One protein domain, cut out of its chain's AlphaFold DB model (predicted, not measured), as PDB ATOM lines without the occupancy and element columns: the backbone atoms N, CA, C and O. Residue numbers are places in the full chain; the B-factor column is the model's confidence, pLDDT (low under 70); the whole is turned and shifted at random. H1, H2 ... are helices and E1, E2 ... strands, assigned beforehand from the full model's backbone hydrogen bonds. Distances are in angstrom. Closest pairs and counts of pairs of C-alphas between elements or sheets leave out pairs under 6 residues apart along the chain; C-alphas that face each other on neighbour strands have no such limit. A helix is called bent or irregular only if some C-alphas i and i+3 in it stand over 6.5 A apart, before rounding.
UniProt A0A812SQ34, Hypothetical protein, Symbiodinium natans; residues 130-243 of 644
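What this domain is: This is residues 130 to 243 of the 644 residues of the protein "Hypothetical protein" of Symbiodinium natans (UniProt A0A812SQ34). A small three-stranded antiparallel sheet, E1, E3 and E2, and a second small hairpin, E4 and E5, near one end of it make a strand part at one end of the domain; at the other end two helices, H1 and H2, cross nearly at right angles among long loops. The two parts meet loosely, the last residues of H1 only grazing the sheet beside E2. The printed part has 114 residues, in the order E1 E2 E3 E4 E5 H1 H2, with sheet orders E1 - E3 - E2 and E4 - E5, both antiparallel. The class is mixed, helices and strands, with under half of the residues in named elements. The whole is compact, with a radius of gyration of the C-alphas of 13.5 A and spans of 40 by 33 by 20 A.

Where its parts are: In the larger sheet, E1 is residues 131 to 135, 9.5 A long, beginning at C-alpha 131 (2.296, -18.509, -22.989); E3 is residues 154 to 157, 9.8 A, and E2 residues 148 to 151, 9.2 A. E4 is residues 161 to 164, 9.3 A, and E5 residues 167 to 170, 10.1 A. H1 is residues 191 to 206, 20.9 A, from C-alpha 191 (16.789, -30.251, -26.244). H2 is residues 221 to 231, 15.3 A, ending at C-alpha 231 (7.159, -35.165, -18.941).

How they stand to each other: E3 is the inner strand, between the edge strands E1 and E2. E1 and E3 are antiparallel at 143 degrees, with N 155 and O 134 at 2.9 A. E2 and E3 form a hairpin, with N 149 and O 156 at 2.8 A. E4 and E5 form another hairpin, with N 162 and O 169 at 2.8 A. The closest C-alphas of E1 and E4 are those of Thr 132 and Ala 163, 5.3 A apart; of E3 and E5, those of Cys 157 and Cys 168, 5.5 A. H1 only grazes the larger sheet, with its residues 198 to 206; its closest C-alpha pair with E2 is Asn 203 and Gln 149, 7.2 A. H1 has a kink of 41 degrees near residue 200 and is only just irregular, C-alphas 201 and 204 being 7.0 A apart. H1 and H2 touch, about perpendicular at 81 degrees, closest at the C-alphas of Val 196 and Gln 225, 5.6 A. H2 is apart from E1 to E5. In H2 every O i to N i+4 pair is within hydrogen-bond range; in H1, 8 of 12 are.

The domain as a whole: The C-alphas farthest apart are those of Ala 152 and Asn 243, 41.6 A. The printed part has no cut. The links E1 to E2, E5 to H1 and H1 to H2 are long. Mean pLDDT of the printed part is 81.7; residues 138, 172 to 180, 189 and 206 are under 70.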
ATOM      1  N   HIS A 130       4.776 -18.920 -26.381       82.00
ATOM      2  CA  HIS A 130       5.259 -19.638 -25.203       82.00
ATOM      3  C   HIS A 130       4.274 -19.572 -24.028       82.00
ATOM      4  O   HIS A 130       4.430 -20.327 -23.068       82.00
ATOM      5  N   ASP A 131       3.266 -18.697 -24.067       88.25
ATOM      6  CA  ASP A 131       2.296 -18.509 -22.989       88.25
ATOM      7  C   ASP A 131       1.298 -19.669 -22.958       88.25
ATOM      8  O   ASP A 131       0.408 -19.807 -23.793       88.25
ATOM      9  N   THR A 132       1.411 -20.504 -21.929       90.06
ATOM     10  CA  THR A 132       0.480 -21.620 -21.706       90.06
ATOM     11  C   THR A 132      -0.906 -21.163 -21.228       90.06
ATOM     12  O   THR A 132      -1.773 -21.996 -20.949       90.06
ATOM     13  N   GLY A 133      -1.111 -19.857 -21.018       88.44
ATOM     14  CA  GLY A 133      -2.286 -19.281 -20.365       88.44
ATOM     15  C   GLY A 133      -2.298 -19.476 -18.843       88.44
ATOM     16  O   GLY A 133      -3.232 -19.044 -18.165       88.44
ATOM     17  N   GLY A 134      -1.280 -20.135 -18.275       88.06
ATOM     18  CA  GLY A 134      -1.121 -20.324 -16.834       88.06
ATOM     19  C   GLY A 134      -0.613 -19.072 -16.113       88.06
ATOM     20  O   GLY A 134       0.062 -18.224 -16.695       88.06
ATOM     21  N   LYS A 135      -0.905 -18.976 -14.812       87.81
ATOM     22  CA  LYS A 135      -0.408 -17.918 -13.921       87.81
ATOM     23  C   LYS A 135       0.416 -18.514 -12.790       87.81
ATOM     24  O   LYS A 135       0.107 -19.610 -12.333       87.81
ATOM     25  N   CYS A 136       1.413 -17.763 -12.329       82.00
ATOM     26  CA  CYS A 136       2.335 -18.181 -11.270       82.00
ATOM     27  C   CYS A 136       2.573 -17.102 -10.195       82.00
ATOM     28  O   CYS A 136       3.648 -17.003  -9.617       82.00
ATOM     29  N   GLN A 137       1.576 -16.245  -9.946       77.88
ATOM     30  CA  GLN A 137       1.692 -15.118  -9.004       77.88
ATOM     31  C   GLN A 137       1.690 -15.534  -7.524       77.88
ATOM     32  O   GLN A 137       2.279 -14.844  -6.702       77.88
ATOM     33  N   PHE A 138       1.012 -16.634  -7.189       68.06
ATOM     34  CA  PHE A 138       0.846 -17.112  -5.805       68.06
ATOM     35  C   PHE A 138       1.295 -18.563  -5.614       68.06
ATOM     36  O   PHE A 138       1.637 -18.970  -4.510       68.06
ATOM     37  N   PHE A 139       1.284 -19.341  -6.693       76.00
ATOM     38  CA  PHE A 139       1.689 -20.738  -6.728       76.00
ATOM     39  C   PHE A 139       2.592 -20.950  -7.938       76.00
ATOM     40  O   PHE A 139       2.497 -20.202  -8.913       76.00
ATOM     41  N   GLY A 140       3.428 -21.984  -7.896       74.50
ATOM     42  CA  GLY A 140       4.186 -22.423  -9.062       74.50
ATOM     43  C   GLY A 140       3.285 -22.791 -10.243       74.50
ATOM     44  O   GLY A 140       2.085 -23.045 -10.093       74.50
ATOM     45  N   CYS A 141       3.861 -22.852 -11.443       84.38
ATOM     46  CA  CYS A 141       3.132 -23.329 -12.617       84.38
ATOM     47  C   CYS A 141       2.626 -24.766 -12.403       84.38
ATOM     48  O   CYS A 141       3.291 -25.586 -11.778       84.38
ATOM     49  N   ALA A 142       1.429 -25.105 -12.891       85.50
ATOM     50  CA  ALA A 142       0.931 -26.470 -12.694       85.50
ATOM     51  C   ALA A 142       1.726 -27.467 -13.551       85.50
ATOM     52  O   ALA A 142       1.833 -27.268 -14.761       85.50
ATOM     53  N   ALA A 143       2.167 -28.578 -12.952       83.12
ATOM     54  CA  ALA A 143       2.932 -29.630 -13.634       83.12
ATOM     55  C   ALA A 143       2.224 -30.193 -14.885       83.12
ATOM     56  O   ALA A 143       2.867 -30.622 -15.838       83.12
ATOM     57  N   THR A 144       0.887 -30.121 -14.943       87.44
ATOM     58  CA  THR A 144       0.089 -30.536 -16.111       87.44
ATOM     59  C   THR A 144       0.368 -29.730 -17.384       87.44
ATOM     60  O   THR A 144      -0.064 -30.146 -18.461       87.44
ATOM     61  N   ARG A 145       1.034 -28.573 -17.269       89.75
ATOM     62  CA  ARG A 145       1.413 -27.694 -18.387       89.75
ATOM     63  C   ARG A 145       2.765 -28.063 -19.010       89.75
ATOM     64  O   ARG A 145       3.084 -27.547 -20.076       89.75
ATOM     65  N   GLY A 146       3.514 -28.991 -18.411       88.06
ATOM     66  CA  GLY A 146       4.822 -29.428 -18.901       88.06
ATOM     67  C   GLY A 146       5.970 -28.535 -18.422       88.06
ATOM     68  O   GLY A 146       5.907 -27.966 -17.333       88.06
ATOM     69  N   LEU A 147       7.028 -28.440 -19.230       86.81
ATOM     70  CA  LEU A 147       8.262 -27.717 -18.909       86.81
ATOM     71  C   LEU A 147       8.061 -26.198 -19.020       86.81
ATOM     72  O   LEU A 147       8.287 -25.589 -20.068       86.81
ATOM     73  N   THR A 148       7.585 -25.599 -17.930       87.31
ATOM     74  CA  THR A 148       7.258 -24.171 -17.847       87.31
ATOM     75  C   THR A 148       8.141 -23.425 -16.859       87.31
ATOM     76  O   THR A 148       8.312 -23.878 -15.730       87.31
ATOM     77  N   GLN A 149       8.557 -22.218 -17.223       80.19
ATOM     78  CA  GLN A 149       9.153 -21.222 -16.339       80.19
ATOM     79  C   GLN A 149       8.147 -20.119 -15.974       80.19
ATOM     80  O   GLN A 149       7.300 -19.728 -16.781       80.19
ATOM     81  N   CYS A 150       8.243 -19.598 -14.749       78.25
ATOM     82  CA  CYS A 150       7.438 -18.460 -14.310       78.25
ATOM     83  C   CYS A 150       8.116 -17.147 -14.713       78.25
ATOM     84  O   CYS A 150       9.158 -16.791 -14.168       78.25
ATOM     85  N   VAL A 151       7.511 -16.406 -15.640       74.56
ATOM     86  CA  VAL A 151       8.035 -15.123 -16.124       74.56
ATOM     87  C   VAL A 151       6.927 -14.082 -16.032       74.56
ATOM     88  O   VAL A 151       5.855 -14.248 -16.609       74.56
ATOM     89  N   ALA A 152       7.163 -13.017 -15.261       70.69
ATOM     90  CA  ALA A 152       6.198 -11.932 -15.044       70.69
ATOM     91  C   ALA A 152       4.788 -12.421 -14.619       70.69
ATOM     92  O   ALA A 152       3.762 -11.908 -15.066       70.69
ATOM     93  N   GLY A 153       4.724 -13.448 -13.763       75.50
ATOM     94  CA  GLY A 153       3.465 -14.021 -13.275       75.50
ATOM     95  C   GLY A 153       2.708 -14.880 -14.297       75.50
ATOM     96  O   GLY A 153       1.585 -15.304 -14.005       75.50
ATOM     97  N   LYS A 154       3.296 -15.154 -15.468       83.19
ATOM     98  CA  LYS A 154       2.790 -16.070 -16.497       83.19
ATOM     99  C   LYS A 154       3.630 -17.345 -16.557       83.19
ATOM    100  O   LYS A 154       4.838 -17.312 -16.337       83.19
ATOM    101  N   CYS A 155       2.985 -18.455 -16.892       87.50
ATOM    102  CA  CYS A 155       3.655 -19.730 -17.128       87.50
ATOM    103  C   CYS A 155       4.045 -19.847 -18.599       87.50
ATOM    104  O   CYS A 155       3.189 -20.138 -19.439       87.50
ATOM    105  N   LEU A 156       5.324 -19.614 -18.891       87.56
ATOM    106  CA  LEU A 156       5.869 -19.669 -20.243       87.56
ATOM    107  C   LEU A 156       6.628 -20.976 -20.467       87.56
ATOM    108  O   LEU A 156       7.282 -21.464 -19.549       87.56
ATOM    109  N   CYS A 157       6.578 -21.531 -21.671       85.88
ATOM    110  CA  CYS A 157       7.421 -22.663 -22.043       85.88
ATOM    111  C   CYS A 157       8.908 -22.293 -22.028       85.88
ATOM    112  O   CYS A 157       9.279 -21.150 -22.308       85.88
ATOM    113  N   ILE A 158       9.755 -23.256 -21.660       82.06
ATOM    114  CA  ILE A 158      11.213 -23.078 -21.675       82.06
ATOM    115  C   ILE A 158      11.747 -22.997 -23.113       82.06
ATOM    116  O   ILE A 158      11.049 -23.329 -24.074       82.06
ATOM    117  N   ALA A 159      13.000 -22.562 -23.270       74.50
ATOM    118  CA  ALA A 159      13.641 -22.455 -24.579       74.50
ATOM    119  C   ALA A 159      13.591 -23.791 -25.351       74.50
ATOM    120  O   ALA A 159      13.872 -24.851 -24.798       74.50
ATOM    121  N   GLY A 160      13.223 -23.724 -26.635       75.31
ATOM    122  CA  GLY A 160      13.033 -24.896 -27.502       75.31
ATOM    123  C   GLY A 160      11.643 -25.548 -27.435       75.31
ATOM    124  O   GLY A 160      11.389 -26.485 -28.189       75.31
ATOM    125  N   TYR A 161      10.728 -25.029 -26.604       84.00
ATOM    126  CA  TYR A 161       9.341 -25.496 -26.498       84.00
ATOM    127  C   TYR A 161       8.331 -24.382 -26.808       84.00
ATOM    128  O   TYR A 161       8.517 -23.237 -26.398       84.00
ATOM    129  N   THR A 162       7.229 -24.729 -27.471       87.69
ATOM    130  CA  THR A 162       6.086 -23.860 -27.798       87.69
ATOM    131  C   THR A 162       4.839 -24.270 -27.016       87.69
ATOM    132  O   THR A 162       4.668 -25.430 -26.633       87.69
ATOM    133  N   ALA A 163       3.965 -23.307 -26.733       90.62
ATOM    134  CA  ALA A 163       2.697 -23.538 -26.062       90.62
ATOM    135  C   ALA A 163       1.643 -24.008 -27.071       90.62
ATOM    136  O   ALA A 163       1.163 -23.252 -27.909       90.62
ATOM    137  N   GLU A 164       1.222 -25.260 -26.934       90.12
ATOM    138  CA  GLU A 164       0.162 -25.863 -27.732       90.12
ATOM    139  C   GLU A 164      -0.927 -26.398 -26.805       90.12
ATOM    140  O   GLU A 164      -0.682 -27.240 -25.937       90.12
ATOM    141  N   ASN A 165      -2.157 -25.900 -26.964       89.06
ATOM    142  CA  ASN A 165      -3.298 -26.270 -26.115       89.06
ATOM    143  C   ASN A 165      -3.006 -26.115 -24.605       89.06
ATOM    144  O   ASN A 165      -3.398 -26.950 -23.787       89.06
ATOM    145  N   GLY A 166      -2.278 -25.054 -24.235       90.06
ATOM    146  CA  GLY A 166      -1.901 -24.763 -22.849       90.06
ATOM    147  C   GLY A 166      -0.843 -25.703 -22.256       90.06
ATOM    148  O   GLY A 166      -0.674 -25.728 -21.035       90.06
ATOM    149  N   LYS A 167      -0.143 -26.484 -23.091       91.62
ATOM    150  CA  LYS A 167       0.967 -27.360 -22.699       91.62
ATOM    151  C   LYS A 167       2.208 -27.071 -23.529       91.62
ATOM    152  O   LYS A 167       2.099 -26.748 -24.704       91.62
ATOM    153  N   CYS A 168       3.377 -27.257 -22.937       89.25
ATOM    154  CA  CYS A 168       4.632 -27.131 -23.663       89.25
ATOM    155  C   CYS A 168       4.901 -28.362 -24.526       89.25
ATOM    156  O   CYS A 168       4.818 -29.499 -24.050       89.25
ATOM    157  N   LYS A 169       5.215 -28.114 -25.796       89.00
ATOM    158  CA  LYS A 169       5.599 -29.105 -26.800       89.00
ATOM    159  C   LYS A 169       6.931 -28.715 -27.437       89.00
ATOM    160  O   LYS A 169       7.193 -27.521 -27.557       89.00
ATOM    161  N   PRO A 170       7.796 -29.681 -27.778       82.31
ATOM    162  CA  PRO A 170       9.058 -29.379 -28.440       82.31
ATOM    163  C   PRO A 170       8.789 -28.751 -29.814       82.31
ATOM    164  O   PRO A 170       7.914 -29.214 -30.545       82.31
ATOM    165  N   LYS A 171       9.537 -27.703 -30.170       78.50
ATOM    166  CA  LYS A 171       9.417 -27.035 -31.475       78.50
ATOM    167  C   LYS A 171       9.856 -27.987 -32.602       78.50
ATOM    168  O   LYS A 171      10.881 -28.659 -32.468       78.50
ATOM    169  N   GLU A 172       9.116 -28.035 -33.716       66.56
ATOM    170  CA  GLU A 172       9.481 -28.857 -34.885       66.56
ATOM    171  C   GLU A 172      10.925 -28.563 -35.349       66.56
ATOM    172  O   GLU A 172      11.313 -27.403 -35.502       66.56
ATOM    173  N   GLY A 173      11.724 -29.620 -35.561       60.94
ATOM    174  CA  GLY A 173      13.106 -29.533 -36.061       60.94
ATOM    175  C   GLY A 173      14.235 -29.636 -35.021       60.94
ATOM    176  O   GLY A 173      15.392 -29.537 -35.412       60.94
ATOM    177  N   TYR A 174      13.940 -29.859 -33.730       56.12
ATOM    178  CA  TYR A 174      14.939 -29.875 -32.638       56.12
ATOM    179  C   TYR A 174      15.290 -31.259 -32.033       56.12
ATOM    180  O   TYR A 174      15.926 -31.308 -30.979       56.12
ATOM    181  N   SER A 175      14.921 -32.393 -32.648       52.81
ATOM    182  CA  SER A 175      15.293 -33.727 -32.126       52.81
ATOM    183  C   SER A 175      16.210 -34.503 -33.079       52.81
ATOM    184  O   SER A 175      15.731 -35.136 -34.019       52.81
ATOM    185  N   GLU A 176      17.518 -34.515 -32.810       52.91
ATOM    186  CA  GLU A 176      18.457 -35.455 -33.455       52.91
ATOM    187  C   GLU A 176      18.556 -36.808 -32.723       52.91
ATOM    188  O   GLU A 176      19.156 -37.752 -33.234       52.91
ATOM    189  N   LEU A 177      17.904 -36.955 -31.563       55.47
ATOM    190  CA  LEU A 177      17.772 -38.234 -30.865       55.47
ATOM    191  C   LEU A 177      16.330 -38.745 -30.983       55.47
ATOM    192  O   LEU A 177      15.404 -38.004 -30.639       55.47
ATOM    193  N   PRO A 178      16.096 -39.997 -31.417       55.28
ATOM    194  CA  PRO A 178      14.786 -40.605 -31.264       55.28
ATOM    195  C   PRO A 178      14.544 -40.823 -29.765       55.28
ATOM    196  O   PRO A 178      15.109 -41.742 -29.168       55.28
ATOM    197  N   GLY A 179      13.734 -39.970 -29.133       58.47
ATOM    198  CA  GLY A 179      13.209 -40.280 -27.807       58.47
ATOM    199  C   GLY A 179      12.388 -41.569 -27.846       58.47
ATOM    200  O   GLY A 179      11.890 -41.999 -28.891       58.47
ATOM    201  N   GLY A 180      12.303 -42.239 -26.701       62.84
ATOM    202  CA  GLY A 180      11.682 -43.552 -26.595       62.84
ATOM    203  C   GLY A 180      12.124 -44.315 -25.350       62.84
ATOM    204  O   GLY A 180      12.815 -43.784 -24.481       62.84
ATOM    205  N   ASP A 181      11.714 -45.580 -25.269       72.25
ATOM    206  CA  ASP A 181      11.961 -46.445 -24.105       72.25
ATOM    207  C   ASP A 181      13.397 -47.008 -24.037       72.25
ATOM    208  O   ASP A 181      13.767 -47.658 -23.054       72.25
ATOM    209  N   VAL A 182      14.224 -46.765 -25.062       79.88
ATOM    210  CA  VAL A 182      15.654 -47.114 -25.064       79.88
ATOM    211  C   VAL A 182      16.407 -46.116 -24.192       79.88
ATOM    212  O   VAL A 182      16.189 -44.908 -24.294       79.88
ATOM    213  N   CYS A 183      17.289 -46.614 -23.318       87.69
ATOM    214  CA  CYS A 183      18.070 -45.713 -22.486       87.69
ATOM    215  C   CYS A 183      19.135 -44.977 -23.308       87.69
ATOM    216  O   CYS A 183      19.716 -45.550 -24.229       87.69
ATOM    217  N   GLY A 184      19.412 -43.723 -22.966       85.56
ATOM    218  CA  GLY A 184      20.436 -42.925 -23.630       85.56
ATOM    219  C   GLY A 184      20.919 -41.769 -22.765       85.56
ATOM    220  O   GLY A 184      20.241 -41.367 -21.818       85.56
ATOM    221  N   ARG A 185      22.096 -41.236 -23.095       84.31
ATOM    222  CA  ARG A 185      22.647 -40.006 -22.513       84.31
ATOM    223  C   ARG A 185      22.497 -38.895 -23.560       84.31
ATOM    224  O   ARG A 185      22.998 -39.084 -24.665       84.31
ATOM    225  N   PRO A 186      21.788 -37.792 -23.267       83.56
ATOM    226  CA  PRO A 186      21.660 -36.693 -24.219       83.56
ATOM    227  C   PRO A 186      23.005 -35.971 -24.376       83.56
ATOM    228  O   PRO A 186      23.757 -35.859 -23.401       83.56
ATOM    229  N   ASN A 187      23.314 -35.474 -25.578       76.56
ATOM    230  CA  ASN A 187      24.517 -34.672 -25.779       76.56
ATOM    231  C   ASN A 187      24.309 -33.270 -25.210       76.56
ATOM    232  O   ASN A 187      23.189 -32.756 -25.155       76.56
ATOM    233  N   MET A 188      25.403 -32.633 -24.797       70.50
ATOM    234  CA  MET A 188      25.354 -31.252 -24.333       70.50
ATOM    235  C   MET A 188      24.788 -30.348 -25.434       70.50
ATOM    236  O   MET A 188      25.254 -30.380 -26.570       70.50
ATOM    237  N   GLY A 189      23.780 -29.545 -25.091       69.44
ATOM    238  CA  GLY A 189      23.090 -28.661 -26.035       69.44
ATOM    239  C   GLY A 189      21.849 -29.259 -26.710       69.44
ATOM    240  O   GLY A 189      21.025 -28.481 -27.197       69.44
ATOM    241  N   ASP A 190      21.644 -30.580 -26.670       78.75
ATOM    242  CA  ASP A 190      20.402 -31.199 -27.153       78.75
ATOM    243  C   ASP A 190      19.195 -30.722 -26.330       78.75
ATOM    244  O   ASP A 190      19.319 -30.367 -25.153       78.75
ATOM    245  N   LEU A 191      17.990 -30.768 -26.909       82.31
ATOM    246  CA  LEU A 191      16.789 -30.251 -26.244       82.31
ATOM    247  C   LEU A 191      16.481 -30.967 -24.911       82.31
ATOM    248  O   LEU A 191      16.096 -30.313 -23.943       82.31
ATOM    249  N   CYS A 192      16.699 -32.285 -24.827       87.75
ATOM    250  CA  CYS A 192      16.592 -33.025 -23.561       87.75
ATOM    251  C   CYS A 192      17.653 -32.574 -22.554       87.75
ATOM    252  O   CYS A 192      17.310 -32.328 -21.402       87.75
ATOM    253  N   TRP A 193      18.912 -32.397 -22.973       85.94
ATOM    254  CA  TRP A 193      19.965 -31.916 -22.079       85.94
ATOM    255  C   TRP A 193      19.624 -30.535 -21.516       85.94
ATOM    256  O   TRP A 193      19.653 -30.359 -20.304       85.94
ATOM    257  N   LYS A 194      19.195 -29.594 -22.370       79.69
ATOM    258  CA  LYS A 194      18.774 -28.245 -21.951       79.69
ATOM    259  C   LYS A 194      17.589 -28.283 -20.983       79.69
ATOM    260  O   LYS A 194      17.545 -27.507 -20.035       79.69
ATOM    261  N   ALA A 195      16.634 -29.190 -21.196       83.88
ATOM    262  CA  ALA A 195      15.497 -29.372 -20.295       83.88
ATOM    263  C   ALA A 195      15.904 -29.954 -18.930       83.88
ATOM    264  O   ALA A 195      15.366 -29.534 -17.905       83.88
ATOM    265  N   VAL A 196      16.841 -30.907 -18.909       88.44
ATOM    266  CA  VAL A 196      17.384 -31.495 -17.675       88.44
ATOM    267  C   VAL A 196      18.224 -30.476 -16.909       88.44
ATOM    268  O   VAL A 196      17.989 -30.296 -15.718       88.44
ATOM    269  N   ASP A 197      19.126 -29.768 -17.591       81.50
ATOM    270  CA  ASP A 197      19.942 -28.682 -17.031       81.50
ATOM    271  C   ASP A 197      19.057 -27.605 -16.387       81.50
ATOM    272  O   ASP A 197      19.218 -27.283 -15.209       81.50
ATOM    273  N   TRP A 198      18.029 -27.147 -17.109       79.69
ATOM    274  CA  TRP A 198      17.044 -26.206 -16.579       79.69
ATOM    275  C   TRP A 198      16.293 -26.756 -15.361       79.69
ATOM    276  O   TRP A 198      16.091 -26.044 -14.378       79.69
ATOM    277  N   ALA A 199      15.862 -28.019 -15.388       84.19
ATOM    278  CA  ALA A 199      15.157 -28.613 -14.255       84.19
ATOM    279  C   ALA A 199      16.049 -28.695 -13.003       84.19
ATOM    280  O   ALA A 199      15.581 -28.398 -11.903       84.19
ATOM    281  N   MET A 200      17.317 -29.071 -13.188       83.62
ATOM    282  CA  MET A 200      18.299 -29.319 -12.132       83.62
ATOM    283  C   MET A 200      18.875 -28.043 -11.520       83.62
ATOM    284  O   MET A 200      19.026 -27.955 -10.300       83.62
ATOM    285  N   HIS A 201      19.209 -27.060 -12.351       73.75
ATOM    286  CA  HIS A 201      19.927 -25.862 -11.917       73.75
ATOM    287  C   HIS A 201      19.025 -24.650 -11.749       73.75
ATOM    288  O   HIS A 201      19.380 -23.730 -11.014       73.75
ATOM    289  N   ASP A 202      17.857 -24.667 -12.387       72.00
ATOM    290  CA  ASP A 202      16.899 -23.588 -12.288       72.00
ATOM    291  C   ASP A 202      15.639 -24.074 -11.555       72.00
ATOM    292  O   ASP A 202      15.452 -23.854 -10.358       72.00
ATOM    293  N   ASN A 203      14.736 -24.758 -12.243       75.75
ATOM    294  CA  ASN A 203      13.350 -24.831 -11.803       75.75
ATOM    295  C   ASN A 203      13.120 -25.550 -10.465       75.75
ATOM    296  O   ASN A 203      12.163 -25.202  -9.769       75.75
ATOM    297  N   ILE A 204      13.984 -26.486 -10.059       79.25
ATOM    298  CA  ILE A 204      13.876 -27.120  -8.738       79.25
ATOM    299  C   ILE A 204      13.976 -26.118  -7.582       79.25
ATOM    300  O   ILE A 204      13.317 -26.303  -6.561       79.25
ATOM    301  N   TYR A 205      14.724 -25.025  -7.738       73.69
ATOM    302  CA  TYR A 205      14.852 -24.009  -6.696       73.69
ATOM    303  C   TYR A 205      13.623 -23.085  -6.615       73.69
ATOM    304  O   TYR A 205      13.286 -22.627  -5.526       73.69
ATOM    305  N   ALA A 206      12.912 -22.827  -7.727       69.00
ATOM    306  CA  ALA A 206      11.667 -22.034  -7.697       69.00
ATOM    307  C   ALA A 206      10.455 -22.875  -7.330       69.00
ATOM    308  O   ALA A 206       9.519 -22.378  -6.710       69.00
ATOM    309  N   ASN A 207      10.434 -24.128  -7.778       71.25
ATOM    310  CA  ASN A 207       9.265 -24.986  -7.705       71.25
ATOM    311  C   ASN A 207       9.632 -26.374  -7.154       71.25
ATOM    312  O   ASN A 207       9.324 -27.376  -7.802       71.25
ATOM    313  N   PRO A 208      10.235 -26.481  -5.953       79.19
ATOM    314  CA  PRO A 208      10.720 -27.759  -5.418       79.19
ATOM    315  C   PRO A 208       9.611 -28.815  -5.310       79.19
ATOM    316  O   PRO A 208       9.830 -29.987  -5.597       79.19
ATOM    317  N   GLY A 209       8.376 -28.398  -5.005       81.00
ATOM    318  CA  GLY A 209       7.215 -29.293  -4.938       81.00
ATOM    319  C   GLY A 209       6.824 -29.960  -6.268       81.00
ATOM    320  O   GLY A 209       6.053 -30.917  -6.253       81.00
ATOM    321  N   GLN A 210       7.339 -29.493  -7.414       83.19
ATOM    322  CA  GLN A 210       7.148 -30.152  -8.714       83.19
ATOM    323  C   GLN A 210       8.051 -31.374  -8.907       83.19
ATOM    324  O   GLN A 210       7.812 -32.146  -9.835       83.19
ATOM    325  N   TYR A 211       9.039 -31.576  -8.033       86.06
ATOM    326  CA  TYR A 211      10.049 -32.620  -8.161       86.06
ATOM    327  C   TYR A 211      10.032 -33.585  -6.964       86.06
ATOM    328  O   TYR A 211      10.969 -33.600  -6.164       86.06
ATOM    329  N   PRO A 212       8.976 -34.409  -6.798       87.00
ATOM    330  CA  PRO A 212       8.904 -35.356  -5.692       87.00
ATOM    331  C   PRO A 212      10.127 -36.279  -5.655       87.00
ATOM    332  O   PRO A 212      10.385 -37.011  -6.607       87.00
ATOM    333  N   GLY A 213      10.858 -36.253  -4.539       85.69
ATOM    334  CA  GLY A 213      12.024 -37.109  -4.306       85.69
ATOM    335  C   GLY A 213      13.333 -36.634  -4.943       85.69
ATOM    336  O   GLY A 213      14.359 -37.250  -4.669       85.69
ATOM    337  N   LEU A 214      13.328 -35.557  -5.739       89.44
ATOM    338  CA  LEU A 214      14.568 -34.930  -6.201       89.44
ATOM    339  C   LEU A 214      14.975 -33.798  -5.264       89.44
ATOM    340  O   LEU A 214      14.137 -33.079  -4.717       89.44
ATOM    341  N   HIS A 215      16.281 -33.628  -5.112       87.06
ATOM    342  CA  HIS A 215      16.867 -32.647  -4.216       87.06
ATOM    343  C   HIS A 215      17.883 -31.794  -4.965       87.06
ATOM    344  O   HIS A 215      18.784 -32.307  -5.635       87.06
ATOM    345  N   ALA A 216      17.733 -30.479  -4.836       82.44
ATOM    346  CA  ALA A 216      18.613 -29.519  -5.475       82.44
ATOM    347  C   ALA A 216      20.051 -29.688  -4.954       82.44
ATOM    348  O   ALA A 216      20.267 -29.738  -3.747       82.44
ATOM    349  N   GLY A 217      21.008 -29.832  -5.871       78.25
ATOM    350  CA  GLY A 217      22.423 -30.053  -5.556       78.25
ATOM    351  C   GLY A 217      22.801 -31.461  -5.072       78.25
ATOM    352  O   GLY A 217      23.987 -31.731  -4.909       78.25
ATOM    353  N   ALA A 218      21.836 -32.369  -4.878       84.62
ATOM    354  CA  ALA A 218      22.112 -33.753  -4.472       84.62
ATOM    355  C   ALA A 218      21.754 -34.782  -5.546       84.62
ATOM    356  O   ALA A 218      22.475 -35.767  -5.716       84.62
ATOM    357  N   SER A 219      20.636 -34.581  -6.249       89.50
ATOM    358  CA  SER A 219      20.177 -35.492  -7.301       89.50
ATOM    359  C   SER A 219      21.050 -35.387  -8.553       89.50
ATOM    360  O   SER A 219      21.450 -34.292  -8.944       89.50
ATOM    361  N   SER A 220      21.338 -36.524  -9.189       90.56
ATOM    362  CA  SER A 220      22.143 -36.581 -10.410       90.56
ATOM    363  C   SER A 220      21.387 -36.093 -11.635       90.56
ATOM    364  O   SER A 220      20.152 -36.072 -11.685       90.56
ATOM    365  N   PHE A 221      22.149 -35.808 -12.691       88.31
ATOM    366  CA  PHE A 221      21.605 -35.525 -14.013       88.31
ATOM    367  C   PHE A 221      20.638 -36.625 -14.480       88.31
ATOM    368  O   PHE A 221      19.580 -36.326 -15.020       88.31
ATOM    369  N   GLN A 222      20.955 -37.903 -14.243       91.06
ATOM    370  CA  GLN A 222      20.117 -39.038 -14.637       91.06
ATOM    371  C   GLN A 222      18.799 -39.083 -13.853       91.06
ATOM    372  O   GLN A 222      17.769 -39.446 -14.422       91.06
ATOM    373  N   GLU A 223      18.794 -38.695 -12.577       92.19
ATOM    374  CA  GLU A 223      17.565 -38.593 -11.780       92.19
ATOM    375  C   GLU A 223      16.644 -37.489 -12.336       92.19
ATOM    376  O   GLU A 223      15.446 -37.716 -12.533       92.19
ATOM    377  N   PHE A 224      17.202 -36.334 -12.716       91.88
ATOM    378  CA  PHE A 224      16.447 -35.289 -13.419       91.88
ATOM    379  C   PHE A 224      16.039 -35.701 -14.838       91.88
ATOM    380  O   PHE A 224      14.920 -35.411 -15.262       91.88
ATOM    381  N   GLN A 225      16.881 -36.433 -15.565       93.44
ATOM    382  CA  GLN A 225      16.550 -36.980 -16.879       93.44
ATOM    383  C   GLN A 225      15.374 -37.956 -16.795       93.44
ATOM    384  O   GLN A 225      14.495 -37.909 -17.652       93.44
ATOM    385  N   ALA A 226      15.296 -38.797 -15.759       92.94
ATOM    386  CA  ALA A 226      14.138 -39.663 -15.533       92.94
ATOM    387  C   ALA A 226      12.851 -38.846 -15.365       92.94
ATOM    388  O   ALA A 226      11.811 -39.197 -15.927       92.94
ATOM    389  N   PHE A 227      12.920 -37.746 -14.610       93.38
ATOM    390  CA  PHE A 227      11.796 -36.830 -14.452       93.38
ATOM    391  C   PHE A 227      11.398 -36.189 -15.788       93.38
ATOM    392  O   PHE A 227      10.232 -36.275 -16.175       93.38
ATOM    393  N   VAL A 228      12.353 -35.607 -16.521       92.25
ATOM    394  CA  VAL A 228      12.086 -34.941 -17.805       92.25
ATOM    395  C   VAL A 228      11.554 -35.932 -18.838       92.25
ATOM    396  O   VAL A 228      10.572 -35.618 -19.498       92.25
ATOM    397  N   HIS A 229      12.095 -37.150 -18.917       92.19
ATOM    398  CA  HIS A 229      11.571 -38.223 -19.767       92.19
ATOM    399  C   HIS A 229      10.089 -38.509 -19.491       92.19
ATOM    400  O   HIS A 229       9.306 -38.687 -20.418       92.19
ATOM    401  N   ASN A 230       9.659 -38.512 -18.226       90.75
ATOM    402  CA  ASN A 230       8.248 -38.732 -17.896       90.75
ATOM    403  C   ASN A 230       7.335 -37.573 -18.333       90.75
ATOM    404  O   ASN A 230       6.145 -37.799 -18.562       90.75
ATOM    405  N   VAL A 231       7.876 -36.357 -18.459       88.38
ATOM    406  CA  VAL A 231       7.159 -35.165 -18.941       88.38
ATOM    407  C   VAL A 231       7.174 -35.083 -20.473       88.38
ATOM    408  O   VAL A 231       6.136 -34.810 -21.079       88.38
ATOM    409  N   ASP A 232       8.319 -35.360 -21.097       86.75
ATOM    410  CA  ASP A 232       8.550 -35.368 -22.541       86.75
ATOM    411  C   ASP A 232       9.326 -36.620 -22.985       86.75
ATOM    412  O   ASP A 232      10.553 -36.639 -23.115       86.75
ATOM    413  N   LYS A 233       8.564 -37.677 -23.276       86.69
ATOM    414  CA  LYS A 233       9.089 -38.952 -23.786       86.69
ATOM    415  C   LYS A 233       9.605 -38.870 -25.222       86.69
ATOM    416  O   LYS A 233      10.317 -39.773 -25.654       86.69
ATOM    417  N   VAL A 234       9.179 -37.854 -25.978       82.06
ATOM    418  CA  VAL A 234       9.456 -37.751 -27.417       82.06
ATOM    419  C   VAL A 234      10.860 -37.228 -27.643       82.06
ATOM    420  O   VAL A 234      11.552 -37.724 -28.526       82.06
ATOM    421  N   THR A 235      11.293 -36.254 -26.843       83.25
ATOM    422  CA  THR A 235      12.616 -35.651 -27.020       83.25
ATOM    423  C   THR A 235      13.640 -36.123 -25.995       83.25
ATOM    424  O   THR A 235      14.837 -36.076 -26.275       83.25
ATOM    425  N   CYS A 236      13.214 -36.618 -24.830       88.06
ATOM    426  CA  CYS A 236      14.139 -37.034 -23.784       88.06
ATOM    427  C   CYS A 236      14.145 -38.559 -23.617       88.06
ATOM    428  O   CYS A 236      13.123 -39.126 -23.222       88.06
ATOM    429  N   PRO A 237      15.254 -39.261 -23.927       90.50
ATOM    430  CA  PRO A 237      15.343 -40.702 -23.727       90.50
ATOM    431  C   PRO A 237      15.349 -41.045 -22.236       90.50
ATOM    432  O   PRO A 237      15.722 -40.230 -21.386       90.50
ATOM    433  N   LYS A 238      14.988 -42.287 -21.914       91.62
ATOM    434  CA  LYS A 238      15.122 -42.804 -20.550       91.62
ATOM    435  C   LYS A 238      16.605 -42.761 -20.125       91.62
ATOM    436  O   LYS A 238      17.464 -43.106 -20.934       91.62
ATOM    437  N   PRO A 239      16.960 -42.377 -18.889       91.81
ATOM    438  CA  PRO A 239      18.350 -42.469 -18.449       91.81
ATOM    439  C   PRO A 239      18.795 -43.929 -18.357       91.81
ATOM    440  O   PRO A 239      18.011 -44.818 -18.004       91.81
ATOM    441  N   CYS A 240      20.067 -44.184 -18.652       86.62
ATOM    442  CA  CYS A 240      20.659 -45.487 -18.377       86.62
ATOM    443  C   CYS A 240      20.861 -45.664 -16.867       86.62
ATOM    444  O   CYS A 240      21.200 -44.716 -16.159       86.62
ATOM    445  N   ALA A 241      20.605 -46.875 -16.366       78.69
ATOM    446  CA  ALA A 241      20.691 -47.159 -14.940       78.69
ATOM    447  C   ALA A 241      22.142 -47.039 -14.454       78.69
ATOM    448  O   ALA A 241      23.023 -47.741 -14.951       78.69
ATOM    449  N   VAL A 242      22.373 -46.179 -13.459       75.44
ATOM    450  CA  VAL A 242      23.640 -46.133 -12.727       75.44
ATOM    451  C   VAL A 242      23.512 -47.067 -11.531       75.44
ATOM    452  O   VAL A 242      22.780 -46.794 -10.583       75.44
ATOM    453  N   ASN A 243      24.201 -48.204 -11.588       83.06
ATOM    454  CA  ASN A 243      24.229 -49.151 -10.477       83.06
ATOM    455  C   ASN A 243      25.300 -48.717  -9.474       83.06
ATOM    456  O   ASN A 243      26.463 -49.123  -9.563       83.06
TER     457      ASN A 243